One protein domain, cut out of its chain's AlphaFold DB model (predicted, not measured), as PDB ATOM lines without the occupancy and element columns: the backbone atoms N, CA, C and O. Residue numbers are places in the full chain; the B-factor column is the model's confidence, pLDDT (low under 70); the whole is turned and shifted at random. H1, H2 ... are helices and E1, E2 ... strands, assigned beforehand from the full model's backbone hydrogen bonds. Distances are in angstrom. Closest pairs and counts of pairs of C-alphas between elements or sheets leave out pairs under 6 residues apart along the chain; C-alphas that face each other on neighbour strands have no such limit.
ATOM      1  N   ALA A 240     116.027  49.001 142.089       92.50
ATOM      2  CA  ALA A 240     116.881  49.492 143.171       92.50
ATOM      3  C   ALA A 240     117.966  48.473 143.570       92.50
ATOM      4  O   ALA A 240     119.109  48.850 143.837       92.50
ATOM      5  N   HIS A 241     117.634  47.177 143.572       88.38
ATOM      6  CA  HIS A 241     118.606  46.105 143.788       88.38
ATOM      7  C   HIS A 241     119.667  46.065 142.675       88.38
ATOM      8  O   HIS A 241     120.861  46.009 142.966       88.38
ATOM      9  N   ARG A 242     119.269  46.168 141.402       92.12
ATOM     10  CA  ARG A 242     120.213  46.146 140.274       92.12
ATOM     11  C   ARG A 242     121.185  47.324 140.293       92.12
ATOM     12  O   ARG A 242     122.370  47.124 140.031       92.12
ATOM     13  N   ILE A 243     120.711  48.511 140.671       94.19
ATOM     14  CA  ILE A 243     121.568  49.687 140.891       94.19
ATOM     15  C   ILE A 243     122.586  49.387 141.992       94.19
ATOM     16  O   ILE A 243     123.780  49.588 141.795       94.19
ATOM     17  N   LYS A 244     122.145  48.827 143.126       92.38
ATOM     18  CA  LYS A 244     123.037  48.486 144.238       92.38
ATOM     19  C   LYS A 244     124.126  47.488 143.847       92.38
ATOM     20  O   LYS A 244     125.290  47.695 144.172       92.38
ATOM     21  N   VAL A 245     123.777  46.422 143.134       89.81
ATOM     22  CA  VAL A 245     124.767  45.437 142.668       89.81
ATOM     23  C   VAL A 245     125.762  46.084 141.696       89.81
ATOM     24  O   VAL A 245     126.967  45.858 141.789       89.81
ATOM     25  N   ALA A 246     125.288  46.944 140.792       90.44
ATOM     26  CA  ALA A 246     126.158  47.686 139.883       90.44
ATOM     27  C   ALA A 246     127.022  48.747 140.603       90.44
ATOM     28  O   ALA A 246     128.117  49.071 140.138       90.44
ATOM     29  N   SER A 247     126.564  49.295 141.734       91.31
ATOM     30  CA  SER A 247     127.308  50.252 142.569       91.31
ATOM     31  C   SER A 247     128.541  49.641 143.211       91.31
ATOM     32  O   SER A 247     129.553  50.315 143.348       91.31
ATOM     33  N   GLN A 248     128.478  48.364 143.592       87.50
ATOM     34  CA  GLN A 248     129.569  47.677 144.294       87.50
ATOM     35  C   GLN A 248     130.851  47.577 143.458       87.50
ATOM     36  O   GLN A 248     131.933  47.413 144.008       87.50
ATOM     37  N   LYS A 249     130.734  47.687 142.130       87.06
ATOM     38  CA  LYS A 249     131.861  47.661 141.187       87.06
ATOM     39  C   LYS A 249     132.454  49.051 140.918       87.06
ATOM     40  O   LYS A 249     133.347  49.174 140.085       87.06
ATOM     41  N   ARG A 250     131.933  50.097 141.562       83.81
ATOM     42  CA  ARG A 250     132.326  51.498 141.371       83.81
ATOM     43  C   ARG A 250     132.809  52.110 142.690       83.81
ATOM     44  O   ARG A 250     132.571  51.528 143.750       83.81
ATOM     45  N   PRO A 251     133.510  53.259 142.643       80.69
ATOM     46  CA  PRO A 251     133.911  53.967 143.850       80.69
ATOM     47  C   PRO A 251     132.717  54.223 144.790       80.69
ATOM     48  O   PRO A 251     131.602  54.441 144.305       80.69
ATOM     49  N   PRO A 252     132.926  54.197 146.121       79.88
ATOM     50  CA  PRO A 252     131.882  54.500 147.094       79.88
ATOM     51  C   PRO A 252     131.242  55.874 146.856       79.88
ATOM     52  O   PRO A 252     131.910  56.798 146.399       79.88
ATOM     53  N   GLY A 253     129.968  56.014 147.236       80.19
ATOM     54  CA  GLY A 253     129.236  57.281 147.129       80.19
ATOM     55  C   GLY A 253     128.496  57.459 145.804       80.19
ATOM     56  O   GLY A 253     128.543  58.534 145.219       80.19
ATOM     57  N   GLU A 254     127.819  56.416 145.310       88.94
ATOM     58  CA  GLU A 254     126.968  56.567 144.127       88.94
ATOM     59  C   GLU A 254     125.790  57.510 144.411       88.94
ATOM     60  O   GLU A 254     124.992  57.278 145.324       88.94
ATOM     61  N   ARG A 255     125.680  58.535 143.561       95.62
ATOM     62  CA  ARG A 255     124.625  59.549 143.561       95.62
ATOM     63  C   ARG A 255     123.781  59.368 142.308       95.62
ATOM     64  O   ARG A 255     124.276  59.538 141.192       95.62
ATOM     65  N   VAL A 256     122.526  58.977 142.489       97.69
ATOM     66  CA  VAL A 256     121.607  58.594 141.415       97.69
ATOM     67  C   VAL A 256     120.603  59.717 141.190       97.69
ATOM     68  O   VAL A 256     119.731  59.933 142.029       97.69
ATOM     69  N   LEU A 257     120.695  60.415 140.057       97.81
ATOM     70  CA  LEU A 257     119.678  61.377 139.636       97.81
ATOM     71  C   LEU A 257     118.456  60.622 139.106       97.81
ATOM     72  O   LEU A 257     118.527  59.913 138.102       97.81
ATOM     73  N   VAL A 258     117.334  60.764 139.805       97.38
ATOM     74  CA  VAL A 258     116.071  60.091 139.500       97.38
ATOM     75  C   VAL A 258     115.227  60.996 138.605       97.38
ATOM     76  O   VAL A 258     114.727  62.032 139.038       97.38
ATOM     77  N   LEU A 259     115.065  60.591 137.348       97.12
ATOM     78  CA  LEU A 259     114.290  61.298 136.330       97.12
ATOM     79  C   LEU A 259     112.962  60.569 136.137       97.12
ATOM     80  O   LEU A 259     112.944  59.433 135.666       97.12
ATOM     81  N   GLY A 260     111.845  61.168 136.538       94.62
ATOM     82  CA  GLY A 260     110.532  60.533 136.435       94.62
ATOM     83  C   GLY A 260     109.370  61.494 136.620       94.62
ATOM     84  O   GLY A 260     109.534  62.707 136.540       94.62
ATOM     85  N   THR A 261     108.182  60.936 136.852       90.88
ATOM     86  CA  THR A 261     106.971  61.740 137.069       90.88
ATOM     87  C   THR A 261     107.017  62.506 138.388       90.88
ATOM     88  O   THR A 261     107.603  62.050 139.374       90.88
ATOM     89  N   THR A 262     106.312  63.635 138.418       88.12
ATOM     90  CA  THR A 262     106.076  64.433 139.636       88.12
ATOM     91  C   THR A 262     105.460  63.596 140.760       88.12
ATOM     92  O   THR A 262     105.920  63.655 141.897       88.12
ATOM     93  N   ASP A 263     104.480  62.743 140.448       85.00
ATOM     94  CA  ASP A 263     103.831  61.875 141.439       85.00
ATOM     95  C   ASP A 263     104.804  60.842 142.039       85.00
ATOM     96  O   ASP A 263     104.827  60.636 143.253       85.00
ATOM     97  N   ALA A 264     105.669  60.228 141.221       85.94
ATOM     98  CA  ALA A 264     106.684  59.293 141.717       85.94
ATOM     99  C   ALA A 264     107.723  59.980 142.623       85.94
ATOM    100  O   ALA A 264     108.154  59.389 143.621       85.94
ATOM    101  N   ALA A 265     108.097  61.223 142.300       87.62
ATOM    102  CA  ALA A 265     108.989  62.045 143.115       87.62
ATOM    103  C   ALA A 265     108.335  62.441 144.449       87.62
ATOM    104  O   ALA A 265     108.909  62.185 145.509       87.62
ATOM    105  N   HIS A 266     107.100  62.958 144.420       85.81
ATOM    106  CA  HIS A 266     106.314  63.299 145.613       85.81
ATOM    107  C   HIS A 266     106.122  62.102 146.552       85.81
ATOM    108  O   HIS A 266     106.285  62.221 147.767       85.81
ATOM    109  N   LYS A 267     105.831  60.920 145.995       84.12
ATOM    110  CA  LYS A 267     105.682  59.671 146.756       84.12
ATOM    111  C   LYS A 267     107.015  59.070 147.218       84.12
ATOM    112  O   LYS A 267     107.006  58.037 147.886       84.12
ATOM    113  N   LYS A 268     108.155  59.688 146.877       88.12
ATOM    114  CA  LYS A 268     109.514  59.229 147.214       88.12
ATOM    115  C   LYS A 268     109.755  57.757 146.862       88.12
ATOM    116  O   LYS A 268     110.453  57.053 147.593       88.12
ATOM    117  N   LEU A 269     109.201  57.301 145.734       87.31
ATOM    118  CA  LEU A 269     109.217  55.888 145.343       87.31
ATOM    119  C   LEU A 269     110.647  55.326 145.300       87.31
ATOM    120  O   LEU A 269     110.990  54.427 146.063       87.31
ATOM    121  N   TYR A 270     111.504  55.903 144.458       93.38
ATOM    122  CA  TYR A 270     112.913  55.517 144.376       93.38
ATOM    123  C   TYR A 270     113.798  56.099 145.481       93.38
ATOM    124  O   TYR A 270     114.633  55.343 145.975       93.38
ATOM    125  N   PRO A 271     113.633  57.363 145.923       92.44
ATOM    126  CA  PRO A 271     114.420  57.896 147.031       92.44
ATOM    127  C   PRO A 271     114.455  56.993 148.269       92.44
ATOM    128  O   PRO A 271     115.534  56.696 148.776       92.44
ATOM    129  N   ASN A 272     113.304  56.457 148.689       87.12
ATOM    130  CA  ASN A 272     113.239  55.539 149.830       87.12
ATOM    131  C   ASN A 272     113.911  54.184 149.535       87.12
ATOM    132  O   ASN A 272     114.591  53.613 150.385       87.12
ATOM    133  N   LEU A 273     113.739  53.638 148.326       89.12
ATOM    134  CA  LEU A 273     114.322  52.345 147.949       89.12
ATOM    135  C   LEU A 273     115.850  52.395 147.813       89.12
ATOM    136  O   LEU A 273     116.522  51.407 148.134       89.12
ATOM    137  N   LEU A 274     116.380  53.517 147.325       92.44
ATOM    138  CA  LEU A 274     117.808  53.762 147.137       92.44
ATOM    139  C   LEU A 274     118.497  54.072 148.472       92.44
ATOM    140  O   LEU A 274     119.513  53.444 148.782       92.44
ATOM    141  N   SER A 275     117.909  54.933 149.310       87.00
ATOM    142  CA  SER A 275     118.453  55.252 150.638       87.00
ATOM    143  C   SER A 275     118.549  54.009 151.529       87.00
ATOM    144  O   SER A 275     119.570  53.775 152.177       87.00
ATOM    145  N   ASN A 276     117.554  53.117 151.458       79.19
ATOM    146  CA  ASN A 276     117.572  51.817 152.134       79.19
ATOM    147  C   ASN A 276     118.759  50.921 151.741       79.19
ATOM    148  O   ASN A 276     119.105  50.009 152.493       79.19
ATOM    149  N   ARG A 277     119.382  51.180 150.586       86.12
ATOM    150  CA  ARG A 277     120.524  50.441 150.027       86.12
ATOM    151  C   ARG A 277     121.839  51.223 150.119       86.12
ATOM    152  O   ARG A 277     122.833  50.811 149.513       86.12
ATOM    153  N   ASN A 278     121.875  52.301 150.904       86.38
ATOM    154  CA  ASN A 278     123.020  53.207 151.038       86.38
ATOM    155  C   ASN A 278     123.442  53.799 149.683       86.38
ATOM    156  O   ASN A 278     124.626  53.808 149.345       86.38
ATOM    157  N   LEU A 279     122.458  54.206 148.883       91.69
ATOM    158  CA  LEU A 279     122.646  54.962 147.650       91.69
ATOM    159  C   LEU A 279     122.019  56.341 147.849       91.69
ATOM    160  O   LEU A 279     120.913  56.442 148.385       91.69
ATOM    161  N   GLU A 280     122.711  57.393 147.425       95.31
ATOM    162  CA  GLU A 280     122.164  58.745 147.492       95.31
ATOM    163  C   GLU A 280     121.235  58.960 146.295       95.31
ATOM    164  O   GLU A 280     121.642  58.814 145.143       95.31
ATOM    165  N   SER A 281     119.975  59.300 146.556       95.62
ATOM    166  CA  SER A 281     119.037  59.710 145.512       95.62
ATOM    167  C   SER A 281     119.036  61.225 145.366       95.62
ATOM    168  O   SER A 281     118.820  61.933 146.350       95.62
ATOM    169  N   VAL A 282     119.170  61.705 144.138       95.19
ATOM    170  CA  VAL A 282     119.029  63.115 143.783       95.19
ATOM    171  C   VAL A 282     117.766  63.285 142.946       95.19
ATOM    172  O   VAL A 282     117.510  62.499 142.035       95.19
ATOM    173  N   LEU A 283     116.973  64.311 143.245       94.00
ATOM    174  CA  LEU A 283     115.855  64.745 142.408       94.00
ATOM    175  C   LEU A 283     116.241  66.038 141.677       94.00
ATOM    176  O   LEU A 283     117.041  66.812 142.207       94.00
ATOM    177  N   PRO A 284     115.705  66.295 140.474       90.56
ATOM    178  CA  PRO A 284     115.909  67.574 139.808       90.56
ATOM    179  C   PRO A 284     115.146  68.668 140.567       90.56
ATOM    180  O   PRO A 284     113.926  68.773 140.459       90.56
ATOM    181  N   THR A 285     115.869  69.471 141.350       84.75
ATOM    182  CA  THR A 285     115.326  70.588 142.137       84.75
ATOM    183  C   THR A 285     115.796  71.927 141.570       84.75
ATOM    184  O   THR A 285     116.971  72.060 141.229       84.75
ATOM    185  N   GLY A 286     114.929  72.941 141.535       81.00
ATOM    186  CA  GLY A 286     115.272  74.300 141.091       81.00
ATOM    187  C   GLY A 286     114.608  74.709 139.774       81.00
ATOM    188  O   GLY A 286     113.621  74.100 139.357       81.00
ATOM    189  N   VAL A 287     115.141  75.766 139.157       74.25
ATOM    190  CA  VAL A 287     114.654  76.340 137.894       74.25
ATOM    191  C   VAL A 287     115.444  75.743 136.735       74.25
ATOM    192  O   VAL A 287     116.673  75.783 136.741       74.25
ATOM    193  N   PHE A 288     114.747  75.211 135.734       74.62
ATOM    194  CA  PHE A 288     115.350  74.906 134.440       74.62
ATOM    195  C   PHE A 288     115.032  76.052 133.482       74.62
ATOM    196  O   PHE A 288     113.968  76.084 132.865       74.62
ATOM    197  N   GLU A 289     115.942  77.016 133.394       64.25
ATOM    198  CA  GLU A 289     115.905  78.026 132.343       64.25
ATOM    199  C   GLU A 289     116.438  77.345 131.079       64.25
ATOM    200  O   GLU A 289     117.608  76.967 131.011       64.25
ATOM    201  N   GLY A 290     115.565  77.094 130.101       58.31
ATOM    202  CA  GLY A 290     116.016  76.634 128.790       58.31
ATOM    203  C   GLY A 290     117.031  77.614 128.169       58.31
ATOM    204  O   GLY A 290     117.223  78.719 128.675       58.31
ATOM    205  N   PRO A 291     117.669  77.260 127.044       49.12
ATOM    206  CA  PRO A 291     118.650  78.116 126.384       49.12
ATOM    207  C   PRO A 291     118.078  79.447 125.855       49.12
ATOM    208  O   PRO A 291     118.869  80.315 125.497       49.12
ATOM    209  N   ASP A 292     116.750  79.641 125.840       50.47
ATOM    210  CA  ASP A 292     116.107  80.921 125.509       50.47
ATOM    211  C   ASP A 292     115.189  81.439 126.649       50.47
ATOM    212  O   ASP A 292     114.053  80.978 126.804       50.47
ATOM    213  N   PRO A 293     115.655  82.412 127.456       45.88
ATOM    214  CA  PRO A 293     114.898  83.000 128.566       45.88
ATOM    215  C   PRO A 293     113.759  83.962 128.163       45.88
ATOM    216  O   PRO A 293     113.100  84.518 129.049       45.88
ATOM    217  N   GLN A 294     113.533  84.247 126.870       45.94
ATOM    218  CA  GLN A 294     112.650  85.350 126.446       45.94
ATOM    219  C   GLN A 294     111.161  85.008 126.247       45.94
ATOM    220  O   GLN A 294     110.363  85.899 125.940       45.94
ATOM    221  N   SER A 295     110.725  83.772 126.491       51.50
ATOM    222  CA  SER A 295     109.305  83.406 126.380       51.50
ATOM    223  C   SER A 295     108.451  84.069 127.481       51.50
ATOM    224  O   SER A 295     108.322  83.577 128.603       51.50
ATOM    225  N   TYR A 296     107.820  85.205 127.160       42.75
ATOM    226  CA  TYR A 296     106.924  85.983 128.038       42.75
ATOM    227  C   TYR A 296     105.784  85.158 128.679       42.75
ATOM    228  O   TYR A 296     105.270  85.526 129.738       42.75
ATOM    229  N   LEU A 297     105.410  84.022 128.082       47.88
ATOM    230  CA  LEU A 297     104.385  83.101 128.587       47.88
ATOM    231  C   LEU A 297     104.883  82.203 129.725       47.88
ATOM    232  O   LEU A 297     104.091  81.856 130.607       47.88
ATOM    233  N   GLN A 298     106.186  81.889 129.768       50.72
ATOM    234  CA  GLN A 298     106.760  81.139 130.884       50.72
ATOM    235  C   GLN A 298     106.558  81.896 132.189       50.72
ATOM    236  O   GLN A 298     106.108  81.265 133.132       50.72
ATOM    237  N   LYS A 299     106.731  83.231 132.213       52.03
ATOM    238  CA  LYS A 299     106.531  84.094 133.398       52.03
ATOM    239  C   LYS A 299     105.088  84.123 133.928       52.03
ATOM    240  O   LYS A 299     104.891  84.154 135.141       52.03
ATOM    241  N   ALA A 300     104.078  84.091 133.055       51.16
ATOM    242  CA  ALA A 300     102.667  84.138 133.464       51.16
ATOM    243  C   ALA A 300     102.158  82.778 133.982       51.16
ATOM    244  O   ALA A 300     101.460  82.717 134.994       51.16
ATOM    245  N   VAL A 301     102.572  81.676 133.346       53.31
ATOM    246  CA  VAL A 301     102.307  80.311 133.838       53.31
ATOM    247  C   VAL A 301     103.128  80.014 135.110       53.31
ATOM    248  O   VAL A 301     102.646  79.305 135.998       53.31
ATOM    249  N   HIS A 302     104.317  80.621 135.244       50.69
ATOM    250  CA  HIS A 302     105.195  80.581 136.425       50.69
ATOM    251  C   HIS A 302     104.474  80.999 137.707       50.69
ATOM    252  O   HIS A 302     104.552  80.315 138.725       50.69
ATOM    253  N   ALA A 303     103.758  82.126 137.657       52.41
ATOM    254  CA  ALA A 303     103.155  82.740 138.834       52.41
ATOM    255  C   ALA A 303     102.000  81.903 139.407       52.41
ATOM    256  O   ALA A 303     101.801  81.876 140.620       52.41
ATOM    257  N   VAL A 304     101.270  81.181 138.550       50.91
ATOM    258  CA  VAL A 304     100.109  80.371 138.954       50.91
ATOM    259  C   VAL A 304     100.529  78.982 139.454       50.91
ATOM    260  O   VAL A 304      99.971  78.490 140.432       50.91
ATOM    261  N   LYS A 305     101.538  78.346 138.837       47.66
ATOM    262  CA  LYS A 305     101.968  76.985 139.218       47.66
ATOM    263  C   LYS A 305     102.843  76.938 140.477       47.66
ATOM    264  O   LYS A 305     102.740  75.974 141.235       47.66
ATOM    265  N   LYS A 306     103.610  78.001 140.752       48.28
ATOM    266  CA  LYS A 306     104.450  78.150 141.958       48.28
ATOM    267  C   LYS A 306     103.668  78.025 143.275       48.28
ATOM    268  O   LYS A 306     104.247  77.665 144.293       48.28
ATOM    269  N   ALA A 307     102.362  78.298 143.256       44.72
ATOM    270  CA  ALA A 307     101.501  78.228 144.434       44.72
ATOM    271  C   ALA A 307     100.970  76.815 144.758       44.72
ATOM    272  O   ALA A 307     100.531  76.600 145.884       44.72
ATOM    273  N   TYR A 308     101.003  75.861 143.814       41.97
ATOM    274  CA  TYR A 308     100.358  74.543 143.977       41.97
ATOM    275  C   TYR A 308     101.312  73.340 143.923       41.97
ATOM    276  O   TYR A 308     101.028  72.319 144.546       41.97
ATOM    277  N   TYR A 309     102.443  73.442 143.220       43.00
ATOM    278  CA  TYR A 309     103.398  72.343 143.056       43.00
ATOM    279  C   TYR A 309     104.816  72.908 143.160       43.00
ATOM    280  O   TYR A 309     105.269  73.615 142.262       43.00
ATOM    281  N   GLY A 310     105.506  72.667 144.275       43.84
ATOM    282  CA  GLY A 310     106.911  73.058 144.412       43.84
ATOM    283  C   GLY A 310     107.809  72.380 143.363       43.84
ATOM    284  O   GLY A 310     107.521  71.271 142.930       43.84
ATOM    285  N   GLU A 311     108.907  73.062 143.017       55.28
ATOM    286  CA  GLU A 311     110.034  72.638 142.157       55.28
ATOM    287  C   GLU A 311     109.778  72.606 140.632       55.28
ATOM    288  O   GLU A 311     109.447  71.591 140.022       55.28
ATOM    289  N   GLU A 312     110.017  73.757 139.995       75.25
ATOM    290  CA  GLU A 312     109.800  74.071 138.572       75.25
ATOM    291  C   GLU A 312     110.400  73.054 137.583       75.25
ATOM    292  O   GLU A 312     109.787  72.748 136.556       75.25
ATOM    293  N   ALA A 313     111.551  72.466 137.914       85.38
ATOM    294  CA  ALA A 313     112.186  71.419 137.122       85.38
ATOM    295  C   ALA A 313     111.318  70.157 136.966       85.38
ATOM    296  O   ALA A 313     111.229  69.599 135.870       85.38
ATOM    297  N   GLN A 314     110.639  69.712 138.029       86.88
ATOM    298  CA  GLN A 314     109.820  68.497 137.971       86.88
ATOM    299  C   GLN A 314     108.578  68.700 137.095       86.88
ATOM    300  O   GLN A 314     108.183  67.803 136.348       86.88
ATOM    301  N   VAL A 315     107.987  69.898 137.127       85.19
ATOM    302  CA  VAL A 315     106.848  70.264 136.267       85.19
ATOM    303  C   VAL A 315     107.256  70.285 134.793       85.19
ATOM    304  O   VAL A 315     106.500  69.834 133.925       85.19
ATOM    305  N   TYR A 316     108.456  70.783 134.494       89.75
ATOM    306  CA  TYR A 316     108.978  70.778 133.132       89.75
ATOM    307  C   TYR A 316     109.242  69.353 132.630       89.75
ATOM    308  O   TYR A 316     108.742  68.977 131.569       89.75
ATOM    309  N   LEU A 317     109.904  68.516 133.437       93.62
ATOM    310  CA  LEU A 317     110.097  67.098 133.125       93.62
ATOM    311  C   LEU A 317     108.762  66.369 132.907       93.62
ATOM    312  O   LEU A 317     108.633  65.581 131.974       93.62
ATOM    313  N   GLN A 318     107.734  66.671 133.706       91.75
ATOM    314  CA  GLN A 318     106.395  66.118 133.497       91.75
ATOM    315  C   GLN A 318     105.794  66.533 132.148       91.75
ATOM    316  O   GLN A 318     105.098  65.739 131.519       91.75
ATOM    317  N   THR A 319     106.067  67.755 131.684       90.88
ATOM    318  CA  THR A 319     105.601  68.239 130.374       90.88
ATOM    319  C   THR A 319     106.265  67.460 129.238       90.88
ATOM    320  O   THR A 319     105.571  67.028 128.320       90.88
ATOM    321  N   ILE A 320     107.572  67.201 129.345       94.38
ATOM    322  CA  ILE A 320     108.318  66.337 128.415       94.38
ATOM    323  C   ILE A 320     107.723  64.922 128.401       94.38
ATOM    324  O   ILE A 320     107.396  64.393 127.340       94.38
ATOM    325  N   ILE A 321     107.508  64.322 129.578       94.25
ATOM    326  CA  ILE A 321     106.905  62.984 129.700       94.25
ATOM    327  C   ILE A 321     105.521  62.951 129.036       94.25
ATOM    328  O   ILE A 321     105.218  62.016 128.302       94.25
ATOM    329  N   ASN A 322     104.688  63.973 129.237       90.19
ATOM    330  CA  ASN A 322     103.359  64.037 128.627       90.19
ATOM    331  C   ASN A 322     103.417  64.143 127.091       90.19
ATOM    332  O   ASN A 322     102.600  63.526 126.411       90.19
ATOM    333  N   GLN A 323     104.396  64.863 126.530       91.19
ATOM    334  CA  GLN A 323     104.622  64.887 125.077       91.19
ATOM    335  C   GLN A 323     105.068  63.516 124.556       91.19
ATOM    336  O   GLN A 323     104.539  63.030 123.556       91.19
ATOM    337  N   ALA A 324     105.972  62.840 125.272       92.31
ATOM    338  CA  ALA A 324     106.371  61.475 124.938       92.31
ATOM    339  C   ALA A 324     105.170  60.508 124.964       92.31
ATOM    340  O   ALA A 324     104.977  59.745 124.020       92.31
ATOM    341  N   LYS A 325     104.291  60.603 125.975       88.81
ATOM    342  CA  LYS A 325     103.031  59.830 126.067       88.81
ATOM    343  C   LYS A 325     102.083  60.042 124.889       88.81
ATOM    344  O   LYS A 325     101.292  59.148 124.569       88.81
ATOM    345  N   ALA A 326     102.126  61.222 124.279       86.25
ATOM    346  CA  ALA A 326     101.347  61.574 123.096       86.25
ATOM    347  C   ALA A 326     102.025  61.152 121.777       86.25
ATOM    348  O   ALA A 326     101.484  61.424 120.712       86.25
ATOM    349  N   GLY A 327     103.199  60.506 121.828       87.69
ATOM    350  CA  GLY A 327     103.964  60.116 120.640       87.69
ATOM    351  C   GLY A 327     104.702  61.279 119.965       87.69
ATOM    352  O   GLY A 327     105.167  61.136 118.840       87.69
ATOM    353  N   LYS A 328     104.836  62.420 120.647       91.81
ATOM    354  CA  LYS A 328     105.345  63.689 120.100       91.81
ATOM    355  C   LYS A 328     106.818  63.933 120.423       91.81
ATOM    356  O   LYS A 328     107.230  65.046 120.731       91.81
ATOM    357  N   VAL A 329     107.632  62.878 120.402       93.88
ATOM    358  CA  VAL A 329     109.054  62.948 120.794       93.88
ATOM    359  C   VAL A 329     109.869  63.846 119.849       93.88
ATOM    360  O   VAL A 329     110.740  64.586 120.303       93.88
ATOM    361  N   ASN A 330     109.556  63.814 118.551       95.62
ATOM    362  CA  ASN A 330     110.220  64.627 117.525       95.62
ATOM    363  C   ASN A 330     109.494  65.942 117.211       95.62
ATOM    364  O   ASN A 330     109.983  66.716 116.393       95.62
ATOM    365  N   ASP A 331     108.366  66.215 117.869       94.56
ATOM    366  CA  ASP A 331     107.663  67.485 117.712       94.56
ATOM    367  C   ASP A 331     108.298  68.544 118.629       94.56
ATOM    368  O   ASP A 331     108.829  68.199 119.695       94.56
ATOM    369  N   PRO A 332     108.229  69.836 118.260       93.50
ATOM    370  CA  PRO A 332     108.646  70.923 119.136       93.50
ATOM    371  C   PRO A 332     107.886  70.922 120.469       93.50
ATOM    372  O   PRO A 332     106.675  70.682 120.520       93.50
ATOM    373  N   MET A 333     108.588  71.235 121.560       90.50
ATOM    374  CA  MET A 333     107.947  71.491 122.849       90.50
ATOM    375  C   MET A 333     107.030  72.726 122.753       90.50
ATOM    376  O   MET A 333     107.310  73.652 121.991       90.50
ATOM    377  N   PRO A 334     105.929  72.798 123.526       82.81
ATOM    378  CA  PRO A 334     105.044  73.958 123.493       82.81
ATOM    379  C   PRO A 334     105.789  75.269 123.784       82.81
ATOM    380  O   PRO A 334     106.263  75.481 124.899       82.81
ATOM    381  N   ASN A 335     105.790  76.181 122.808       81.62
ATOM    382  CA  ASN A 335     106.484  77.478 122.849       81.62
ATOM    383  C   ASN A 335     108.023  77.392 122.857       81.62
ATOM    384  O   ASN A 335     108.674  78.307 123.359       81.62
ATOM    385  N   GLU A 336     108.603  76.321 122.316       84.25
ATOM    386  CA  GLU A 336     110.046  76.183 122.123       84.25
ATOM    387  C   GLU A 336     110.353  75.639 120.725       84.25
ATOM    388  O   GLU A 336     109.562  74.892 120.155       84.25
ATOM    389  N   GLU A 337     111.524  75.968 120.178       88.56
ATOM    390  CA  GLU A 337     111.979  75.409 118.894       88.56
ATOM    391  C   GLU A 337     112.519  73.978 119.026       88.56
ATOM    392  O   GLU A 337     112.529  73.209 118.065       88.56
ATOM    393  N   ARG A 338     112.975  73.606 120.226       92.12
ATOM    394  CA  ARG A 338     113.558  72.290 120.504       92.12
ATOM    395  C   ARG A 338     112.494  71.204 120.448       92.12
ATOM    396  O   ARG A 338     111.396  71.377 120.977       92.12
ATOM    397  N   THR A 339     112.861  70.050 119.899       95.81
ATOM    398  CA  THR A 339     112.023  68.851 119.989       95.81
ATOM    399  C   THR A 339     111.882  68.397 121.444       95.81
ATOM    400  O   THR A 339     112.744  68.677 122.281       95.81
ATOM    401  N   CYS A 340     110.817  67.657 121.755       95.75
ATOM    402  CA  CYS A 340     110.636  67.025 123.066       95.75
ATOM    403  C   CYS A 340     111.854  66.178 123.479       95.75
ATOM    404  O   CYS A 340     112.337  66.292 124.610       95.75
ATOM    405  N   GLY A 341     112.406  65.387 122.554       96.81
ATOM    406  CA  GLY A 341     113.611  64.600 122.805       96.81
ATOM    407  C   GLY A 341     114.839  65.462 123.115       96.81
ATOM    408  O   GLY A 341     115.545  65.184 124.084       96.81
ATOM    409  N   GLN A 342     115.064  66.553 122.373       96.88
ATOM    410  CA  GLN A 342     116.185  67.460 122.642       96.88
ATOM    411  C   GLN A 342     116.012  68.183 123.983       96.88
ATOM    412  O   GLN A 342     116.958  68.277 124.762       96.88
ATOM    413  N   ALA A 343     114.794  68.636 124.294       95.38
ATOM    414  CA  ALA A 343     114.476  69.249 125.579       95.38
ATOM    415  C   ALA A 343     114.760  68.298 126.756       95.38
ATOM    416  O   ALA A 343     115.280  68.738 127.784       95.38
ATOM    417  N   PHE A 344     114.485  66.996 126.603       97.50
ATOM    418  CA  PHE A 344     114.855  65.985 127.596       97.50
ATOM    419  C   PHE A 344     116.368  65.841 127.759       97.50
ATOM    420  O   PHE A 344     116.852  65.813 128.892       97.50
ATOM    421  N   VAL A 345     117.115  65.752 126.653       97.75
ATOM    422  CA  VAL A 345     118.581  65.641 126.687       97.75
ATOM    423  C   VAL A 345     119.179  66.841 127.419       97.75
ATOM    424  O   VAL A 345     119.927  66.658 128.379       97.75
ATOM    425  N   ASP A 346     118.783  68.059 127.046       94.81
ATOM    426  CA  ASP A 346     119.261  69.294 127.675       94.81
ATOM    427  C   ASP A 346     118.931  69.330 129.175       94.81
ATOM    428  O   ASP A 346     119.781  69.682 130.000       94.81
ATOM    429  N   PHE A 347     117.711  68.923 129.539       95.44
ATOM    430  CA  PHE A 347     117.263  68.831 130.928       95.44
ATOM    431  C   PHE A 347     118.123  67.855 131.737       95.44
ATOM    432  O   PHE A 347     118.659  68.211 132.790       95.44
ATOM    433  N   ALA A 348     118.296  66.627 131.242       97.06
ATOM    434  CA  ALA A 348     119.078  65.600 131.917       97.06
ATOM    435  C   ALA A 348     120.545  66.027 132.072       97.06
ATOM    436  O   ALA A 348     121.118  65.864 133.148       97.06
ATOM    437  N   VAL A 349     121.136  66.635 131.036       96.25
ATOM    438  CA  VAL A 349     122.516  67.137 131.059       96.25
ATOM    439  C   VAL A 349     122.696  68.244 132.096       96.25
ATOM    440  O   VAL A 349     123.650  68.198 132.877       96.25
ATOM    441  N   HIS A 350     121.782  69.215 132.135       94.00
ATOM    442  CA  HIS A 350     121.820  70.314 133.096       94.00
ATOM    443  C   HIS A 350     121.822  69.797 134.540       94.00
ATOM    444  O   HIS A 350     122.730  70.108 135.318       94.00
ATOM    445  N   PHE A 351     120.849  68.953 134.895       94.94
ATOM    446  CA  PHE A 351     120.739  68.449 136.264       94.94
ATOM    447  C   PHE A 351     121.831  67.443 136.615       94.94
ATOM    448  O   PHE A 351     122.288  67.439 137.758       94.94
ATOM    449  N   ALA A 352     122.317  66.642 135.664       95.75
ATOM    450  CA  ALA A 352     123.437  65.739 135.908       95.75
ATOM    451  C   ALA A 352     124.717  66.505 136.278       95.75
ATOM    452  O   ALA A 352     125.398  66.150 137.242       95.75
ATOM    453  N   ARG A 353     125.016  67.592 135.551       93.56
ATOM    454  CA  ARG A 353     126.192  68.441 135.805       93.56
ATOM    455  C   ARG A 353     126.082  69.187 137.133       93.56
ATOM    456  O   ARG A 353     127.027  69.162 137.916       93.56
ATOM    457  N   ASN A 354     124.924  69.786 137.412       92.06
ATOM    458  CA  ASN A 354     124.722  70.583 138.625       92.06
ATOM    459  C   ASN A 354     124.659  69.734 139.895       92.06
ATOM    460  O   ASN A 354     125.150  70.146 140.943       92.06
ATOM    461  N   SER A 355     124.085  68.535 139.807       92.56
ATOM    462  CA  SER A 355     124.024  67.632 140.953       92.56
ATOM    463  C   SER A 355     125.302  66.839 141.180       92.56
ATOM    464  O   SER A 355     125.434  66.254 142.249       92.56
ATOM    465  N   GLN A 356     126.227  66.794 140.215       93.25
ATOM    466  CA  GLN A 356     127.377  65.883 140.230       93.25
ATOM    467  C   GLN A 356     126.949  64.420 140.441       93.25
ATOM    468  O   GLN A 356     127.577  63.672 141.196       93.25
ATOM    469  N   CYS A 357     125.839  64.013 139.818       95.62
ATOM    470  CA  CYS A 357     125.393  62.630 139.897       95.62
ATOM    471  C   CYS A 357     126.386  61.703 139.181       95.62
ATOM    472  O   CYS A 357     126.979  62.055 138.160       95.62
ATOM    473  N   THR A 358     126.522  60.482 139.683       96.50
ATOM    474  CA  THR A 358     127.341  59.428 139.064       96.50
ATOM    475  C   THR A 358     126.497  58.443 138.257       96.50
ATOM    476  O   THR A 358     127.033  57.548 137.602       96.50
ATOM    477  N   ALA A 359     125.172  58.565 138.336       97.50
ATOM    478  CA  ALA A 359     124.242  57.744 137.588       97.50
ATOM    479  C   ALA A 359     122.917  58.460 137.314       97.50
ATOM    480  O   ALA A 359     122.470  59.285 138.111       97.50
ATOM    481  N   LEU A 360     122.272  58.065 136.220       98.31
ATOM    482  CA  LEU A 360     120.921  58.454 135.844       98.31
ATOM    483  C   LEU A 360     119.980  57.261 135.983       98.31
ATOM    484  O   LEU A 360     120.259  56.183 135.458       98.31
ATOM    485  N   LEU A 361     118.850  57.464 136.654       98.00
ATOM    486  CA  LEU A 361     117.745  56.516 136.694       98.00
ATOM    487  C   LEU A 361     116.556  57.078 135.918       98.00
ATOM    488  O   LEU A 361     115.928  58.049 136.342       98.00
ATOM    489  N   PHE A 362     116.208  56.423 134.815       97.25
ATOM    490  CA  PHE A 362     115.033  56.735 134.008       97.25
ATOM    491  C   PHE A 362     113.792  56.080 134.618       97.25
ATOM    492  O   PHE A 362     113.337  55.038 134.170       97.25
ATOM    493  N   SER A 363     113.260  56.684 135.679       94.38
ATOM    494  CA  SER A 363     112.163  56.169 136.515       94.38
ATOM    495  C   SER A 363     110.745  56.349 135.948       94.38
ATOM    496  O   SER A 363     109.759  56.204 136.671       94.38
ATOM    497  N   CYS A 364     110.603  56.631 134.654       93.94
ATOM    498  CA  CYS A 364     109.328  56.660 133.931       93.94
ATOM    499  C   CYS A 364     109.503  55.852 132.647       93.94
ATOM    500  O   CYS A 364     110.478  56.087 131.942       93.94
ATOM    501  N   THR A 365     108.597  54.926 132.334       91.38
ATOM    502  CA  THR A 365     108.741  54.024 131.176       91.38
ATOM    503  C   THR A 365     108.657  54.746 129.830       91.38
ATOM    504  O   THR A 365     109.184  54.263 128.838       91.38
ATOM    505  N   GLU A 366     108.106  55.958 129.778       94.25
ATOM    506  CA  GLU A 366     108.168  56.797 128.577       94.25
ATOM    507  C   GLU A 366     109.545  57.401 128.301       94.25
ATOM    508  O   GLU A 366     109.814  57.777 127.162       94.25
ATOM    509  N   ILE A 367     110.414  57.520 129.309       96.00
ATOM    510  CA  ILE A 367     111.751  58.092 129.115       96.00
ATOM    511  C   ILE A 367     112.627  57.153 128.266       96.00
ATOM    512  O   ILE A 367     113.183  57.632 127.281       96.00
ATOM    513  N   PRO A 368     112.737  55.841 128.559       93.19
ATOM    514  CA  PRO A 368     113.401  54.887 127.668       93.19
ATOM    515  C   PRO A 368     112.860  54.909 126.235       93.19
ATOM    516  O   PRO A 368     113.633  54.980 125.283       93.19
ATOM    517  N   MET A 369     111.535  54.936 126.073       92.56
ATOM    518  CA  MET A 369     110.891  55.061 124.763       92.56
ATOM    519  C   MET A 369     111.319  56.344 124.025       92.56
ATOM    520  O   MET A 369     111.648  56.293 122.838       92.56
ATOM    521  N   LEU A 370     111.353  57.488 124.719       95.44
ATOM    522  CA  LEU A 370     111.858  58.754 124.177       95.44
ATOM    523  C   LEU A 370     113.326  58.624 123.763       95.44
ATOM    524  O   LEU A 370     113.684  58.997 122.648       95.44
ATOM    525  N   LEU A 371     114.169  58.074 124.635       96.25
ATOM    526  CA  LEU A 371     115.607  57.963 124.411       96.25
ATOM    527  C   LEU A 371     115.945  57.078 123.210       96.25
ATOM    528  O   LEU A 371     116.832  57.418 122.434       96.25
ATOM    529  N   HIS A 372     115.206  55.991 123.002       92.88
ATOM    530  CA  HIS A 372     115.412  55.099 121.859       92.88
ATOM    531  C   HIS A 372     114.798  55.616 120.545       92.88
ATOM    532  O   HIS A 372     114.929  54.962 119.509       92.88
ATOM    533  N   THR A 373     114.138  56.777 120.552       92.88
ATOM    534  CA  THR A 373     113.606  57.395 119.333       92.88
ATOM    535  C   THR A 373     114.736  58.039 118.522       92.88
ATOM    536  O   THR A 373     115.601  58.725 119.072       92.88
ATOM    537  N   LYS A 374     114.724  57.829 117.196       95.12
ATOM    538  CA  LYS A 374     115.632  58.499 116.249       95.12
ATOM    539  C   LYS A 374     115.374  60.007 116.247       95.12
ATOM    540  O   LYS A 374     114.218  60.427 116.185       95.12
ATOM    541  N   VAL A 375     116.445  60.802 116.243       94.81
ATOM    542  CA  VAL A 375     116.383  62.280 116.291       94.81
ATOM    543  C   VAL A 375     115.613  62.859 115.098       94.81
ATOM    544  O   VAL A 375     114.927  63.869 115.210       94.81
ATOM    545  N   SER A 376     115.697  62.201 113.943       92.62
ATOM    546  CA  SER A 376     114.895  62.509 112.760       92.62
ATOM    547  C   SER A 376     114.680  61.246 111.927       92.62
ATOM    548  O   SER A 376     115.365  60.242 112.127       92.62
ATOM    549  N   ALA A 377     113.754  61.290 110.965       87.50
ATOM    550  CA  ALA A 377     113.471  60.153 110.082       87.50
ATOM    551  C   ALA A 377     114.698  59.678 109.278       87.50
ATOM    552  O   ALA A 377     114.782  58.505 108.927       87.50
ATOM    553  N   ASN A 378     115.653  60.579 109.028       90.00
ATOM    554  CA  ASN A 378     116.855  60.316 108.234       90.00
ATOM    555  C   ASN A 378     118.117  60.117 109.094       90.00
ATOM    556  O   ASN A 378     119.206  59.983 108.545       90.00
ATOM    557  N   SER A 379     117.997  60.158 110.424       91.56
ATOM    558  CA  SER A 379     119.126  59.985 111.339       91.56
ATOM    559  C   SER A 379     119.182  58.556 111.868       91.56
ATOM    560  O   SER A 379     118.165  57.999 112.276       91.56
ATOM    561  N   GLU A 380     120.379  57.976 111.933       91.81
ATOM    562  CA  GLU A 380     120.616  56.743 112.699       91.81
ATOM    563  C   GLU A 380     120.879  57.015 114.185       91.81
ATOM    564  O   GLU A 380     120.836  56.094 114.997       91.81
ATOM    565  N   GLN A 381     121.113  58.278 114.550       96.06
ATOM    566  CA  GLN A 381     121.351  58.693 115.926       96.06
ATOM    567  C   GLN A 381     120.030  58.776 116.702       96.06
ATOM    568  O   GLN A 381     119.026  59.312 116.214       96.06
ATOM    569  N   THR A 382     120.045  58.270 117.930       96.62
ATOM    570  CA  THR A 382     118.935  58.353 118.887       96.62
ATOM    571  C   THR A 382     119.168  59.454 119.924       96.62
ATOM    572  O   THR A 382     120.289  59.936 120.097       96.62
ATOM    573  N   TYR A 383     118.127  59.849 120.661       97.69
ATOM    574  CA  TYR A 383     118.306  60.771 121.793       97.69
ATOM    575  C   TYR A 383     119.147  60.160 122.928       97.69
ATOM    576  O   TYR A 383     119.790  60.897 123.674       97.69
ATOM    577  N   GLU A 384     119.197  58.828 123.047       97.19
ATOM    578  CA  GLU A 384     120.119  58.127 123.948       97.19
ATOM    579  C   GLU A 384     121.581  58.381 123.563       97.19
ATOM    580  O   GLU A 384     122.411  58.633 124.440       97.19
ATOM    581  N   ASP A 385     121.891  58.351 122.264       97.25
ATOM    582  CA  ASP A 385     123.239  58.619 121.759       97.25
ATOM    583  C   ASP A 385     123.642  60.070 122.048       97.25
ATOM    584  O   ASP A 385     124.701  60.302 122.631       97.25
ATOM    585  N   LEU A 386     122.753  61.035 121.773       97.75
ATOM    586  CA  LEU A 386     122.972  62.449 122.108       97.75
ATOM    587  C   LEU A 386     123.214  62.664 123.608       97.75
ATOM    588  O   LEU A 386     124.122  63.400 124.001       97.75
ATOM    589  N   LEU A 387     122.431  62.004 124.467       98.06
ATOM    590  CA  LEU A 387     122.607  62.092 125.915       98.06
ATOM    591  C   LEU A 387     123.970  61.536 126.354       98.06
ATOM    592  O   LEU A 387     124.655  62.160 127.168       98.06
ATOM    593  N   LYS A 388     124.374  60.384 125.808       97.38
ATOM    594  CA  LYS A 388     125.669  59.750 126.100       97.38
ATOM    595  C   LYS A 388     126.853  60.569 125.592       97.38
ATOM    596  O   LYS A 388     127.898  60.559 126.237       97.38
ATOM    597  N   GLU A 389     126.702  61.266 124.471       97.38
ATOM    598  CA  GLU A 389     127.712  62.184 123.933       97.38
ATOM    599  C   GLU A 389     127.863  63.444 124.798       97.38
ATOM    600  O   GLU A 389     128.980  63.921 125.010       97.38
ATOM    601  N   ALA A 390     126.761  63.969 125.342       96.94
ATOM    602  CA  ALA A 390     126.754  65.199 126.134       96.94
ATOM    603  C   ALA A 390     127.232  65.027 127.592       96.94
ATOM    604  O   ALA A 390     127.542  66.018 128.277       96.94
ATOM    605  N   LEU A 391     127.282  63.786 128.085       97.00
ATOM    606  CA  LEU A 391     127.631  63.437 129.460       97.00
ATOM    607  C   LEU A 391     128.980  62.707 129.568       97.00
ATOM    608  O   LEU A 391     129.404  62.022 128.639       97.00
ATOM    609  N   PRO A 392     129.673  62.797 130.720       94.56
ATOM    610  CA  PRO A 392     130.876  62.008 130.954       94.56
ATOM    611  C   PRO A 392     130.615  60.502 130.806       94.56
ATOM    612  O   PRO A 392     129.649  59.975 131.356       94.56
ATOM    613  N   LYS A 393     131.546  59.781 130.164       94.88
ATOM    614  CA  LYS A 393     131.485  58.310 129.997       94.88
ATOM    615  C   LYS A 393     131.445  57.528 131.319       94.88
ATOM    616  O   LYS A 393     131.184  56.331 131.316       94.88
ATOM    617  N   THR A 394     131.744  58.188 132.437       93.06
ATOM    618  CA  THR A 394     131.707  57.620 133.789       93.06
ATOM    619  C   THR A 394     130.300  57.558 134.385       93.06
ATOM    620  O   THR A 394     130.108  56.847 135.371       93.06
ATOM    621  N   ILE A 395     129.321  58.272 133.815       95.69
ATOM    622  CA  ILE A 395     127.930  58.225 134.278       95.69
ATOM    623  C   ILE A 395     127.308  56.879 133.897       95.69
ATOM    624  O   ILE A 395     127.346  56.463 132.740       95.69
ATOM    625  N   ALA A 396     126.716  56.197 134.880       96.19
ATOM    626  CA  ALA A 396     125.932  54.989 134.640       96.19
ATOM    627  C   ALA A 396     124.482  55.328 134.256       96.19
ATOM    628  O   ALA A 396     123.911  56.295 134.752       96.19
ATOM    629  N   TYR A 397     123.871  54.493 133.418       96.88
ATOM    630  CA  TYR A 397     122.500  54.668 132.939       96.88
ATOM    631  C   TYR A 397     121.646  53.479 133.373       96.88
ATOM    632  O   TYR A 397     121.978  52.329 133.072       96.88
ATOM    633  N   TYR A 398     120.544  53.754 134.065       96.50
ATOM    634  CA  TYR A 398     119.580  52.752 134.502       96.50
ATOM    635  C   TYR A 398     118.232  52.994 133.842       96.50
ATOM    636  O   TYR A 398     117.465  53.873 134.233       96.50
ATOM    637  N   ASP A 399     117.955  52.168 132.847       95.06
ATOM    638  CA  ASP A 399     116.681  52.099 132.152       95.06
ATOM    639  C   ASP A 399     115.737  51.152 132.909       95.06
ATOM    640  O   ASP A 399     115.988  49.945 132.989       95.06
ATOM    641  N   THR A 400     114.655  51.691 133.487       93.50
ATOM    642  CA  THR A 400     113.685  50.851 134.203       93.50
ATOM    643  C   THR A 400     112.938  49.902 133.281       93.50
ATOM    644  O   THR A 400     112.682  48.779 133.696       93.50
ATOM    645  N   GLU A 401     112.619  50.308 132.050       94.38
ATOM    646  CA  GLU A 401     111.906  49.452 131.096       94.38
ATOM    647  C   GLU A 401     112.763  48.237 130.739       94.38
ATOM    648  O   GLU A 401     112.306  47.101 130.847       94.38
ATOM    649  N   LYS A 402     114.045  48.455 130.427       94.12
ATOM    650  CA  LYS A 402     114.987  47.364 130.154       94.12
ATOM    651  C   LYS A 402     115.124  46.409 131.338       94.12
ATOM    652  O   LYS A 402     115.135  45.195 131.159       94.12
ATOM    653  N   ILE A 403     115.217  46.942 132.559       94.94
ATOM    654  CA  ILE A 403     115.271  46.104 133.763       94.94
ATOM    655  C   ILE A 403     113.956  45.333 133.940       94.94
ATOM    656  O   ILE A 403     113.994  44.169 134.330       94.94
TER     657      ILE A 403
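Overview. This is residues 240 to 403 of the 561 residues of an uncharacterized protein of Legionella steelei (UniProt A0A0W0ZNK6). A small twisted sheet of four parallel strands lies between helices in three layers: H6, the longest helix, covers one face, and H1 and H3 cover the other. H5 lies beside H6 near the end of E1, H8 packs on H6, and H4, farthest from the mean of the C-alphas, touches no helix. The printed part has 164 residues with nine named helices and four named strands, in the order H1 E1 H2 H3 E2 H4 H5 H6 E3 H7 H8 E4 H9. The class is mixed, and the whole is compact, with a radius of gyration of the C-alphas of 15.8 A and spans of 46 by 43 by 25 A.

Arrangement. The sheet runs E2, residues 280 to 282, E1, residues 255 to 259, E3, residues 359 to 362, and E4, residues 396 to 399. Within hydrogen-bond range are N 256 and O 280, 2.8 A, N 257 and O 359, 2.9 A, and N 360 and O 396, 2.8 A. H6, residues 340 to 355, is on the sheet at a height of 10.5 A, over E1 and E3 and only just not over E2, where 2 of its C-alphas fall. On the opposite face H3, residues 269 to 275, and H1, residues 240 to 247, touch at Leu 274 and Ala 240, C-alphas 5.9 A apart, at a steep tilt of 40 degrees. The hub H5, residues 312 to 325, forms a helical hairpin with H6, a shallow tilt of 33 degrees, only just short of steep; the closest C-alphas, of Ile 320 and Cys 340, are 5.9 A apart. H5 also touches H7, residues 366 to 371, with residues 321 to 325 alone, closest C-alphas Ala 324 and Leu 370, 6.2 A. It only just touches H2, residues 262 to 266, with residues 314 to 318 alone and 3 pairs of C-alphas within 8 A, closest Gln 314 and Thr 262, 5.8 A. H8, residues 383 to 390, touches H6, closest C-alphas Leu 387 and Val 345, 5.4 A. H9, residues 400 to 403, is close to H7 but not clearly touching, and H4, residues 296 to 305, is only just apart from H5, closest 8.3 A. E1, H2 H3, E2 and E3, H7 H8, E4 are strand-helix-strand units, parallel neighbour strands joined through helices, with right-handed crossovers. Every O i to N i+4 pair is within hydrogen-bond range in H1, H2, H5, H6, H7 and H8, but 2 of 3 in H3 and 4 of 6 in H4; H9 is too short for one.

Along the chain. H1 begins at C-alpha 240, (116.881, 49.492, 143.171). H6 runs 22.4 A from C-alpha 340, (110.636, 67.025, 123.066); H5 measures 20.1 A, H4 15.2 A and E1 12.7 A. H9 ends at C-alpha 403, (115.271, 46.104, 133.763).

Size, cuts and confidence. The two C-alphas farthest apart, of Lys 249 and Tyr 296, are 47.6 A apart. The printed part has no cut; the links E2 to H4, H5 to H6 and H7 to H8 are long. Residues 289 to 311 have pLDDT under 70.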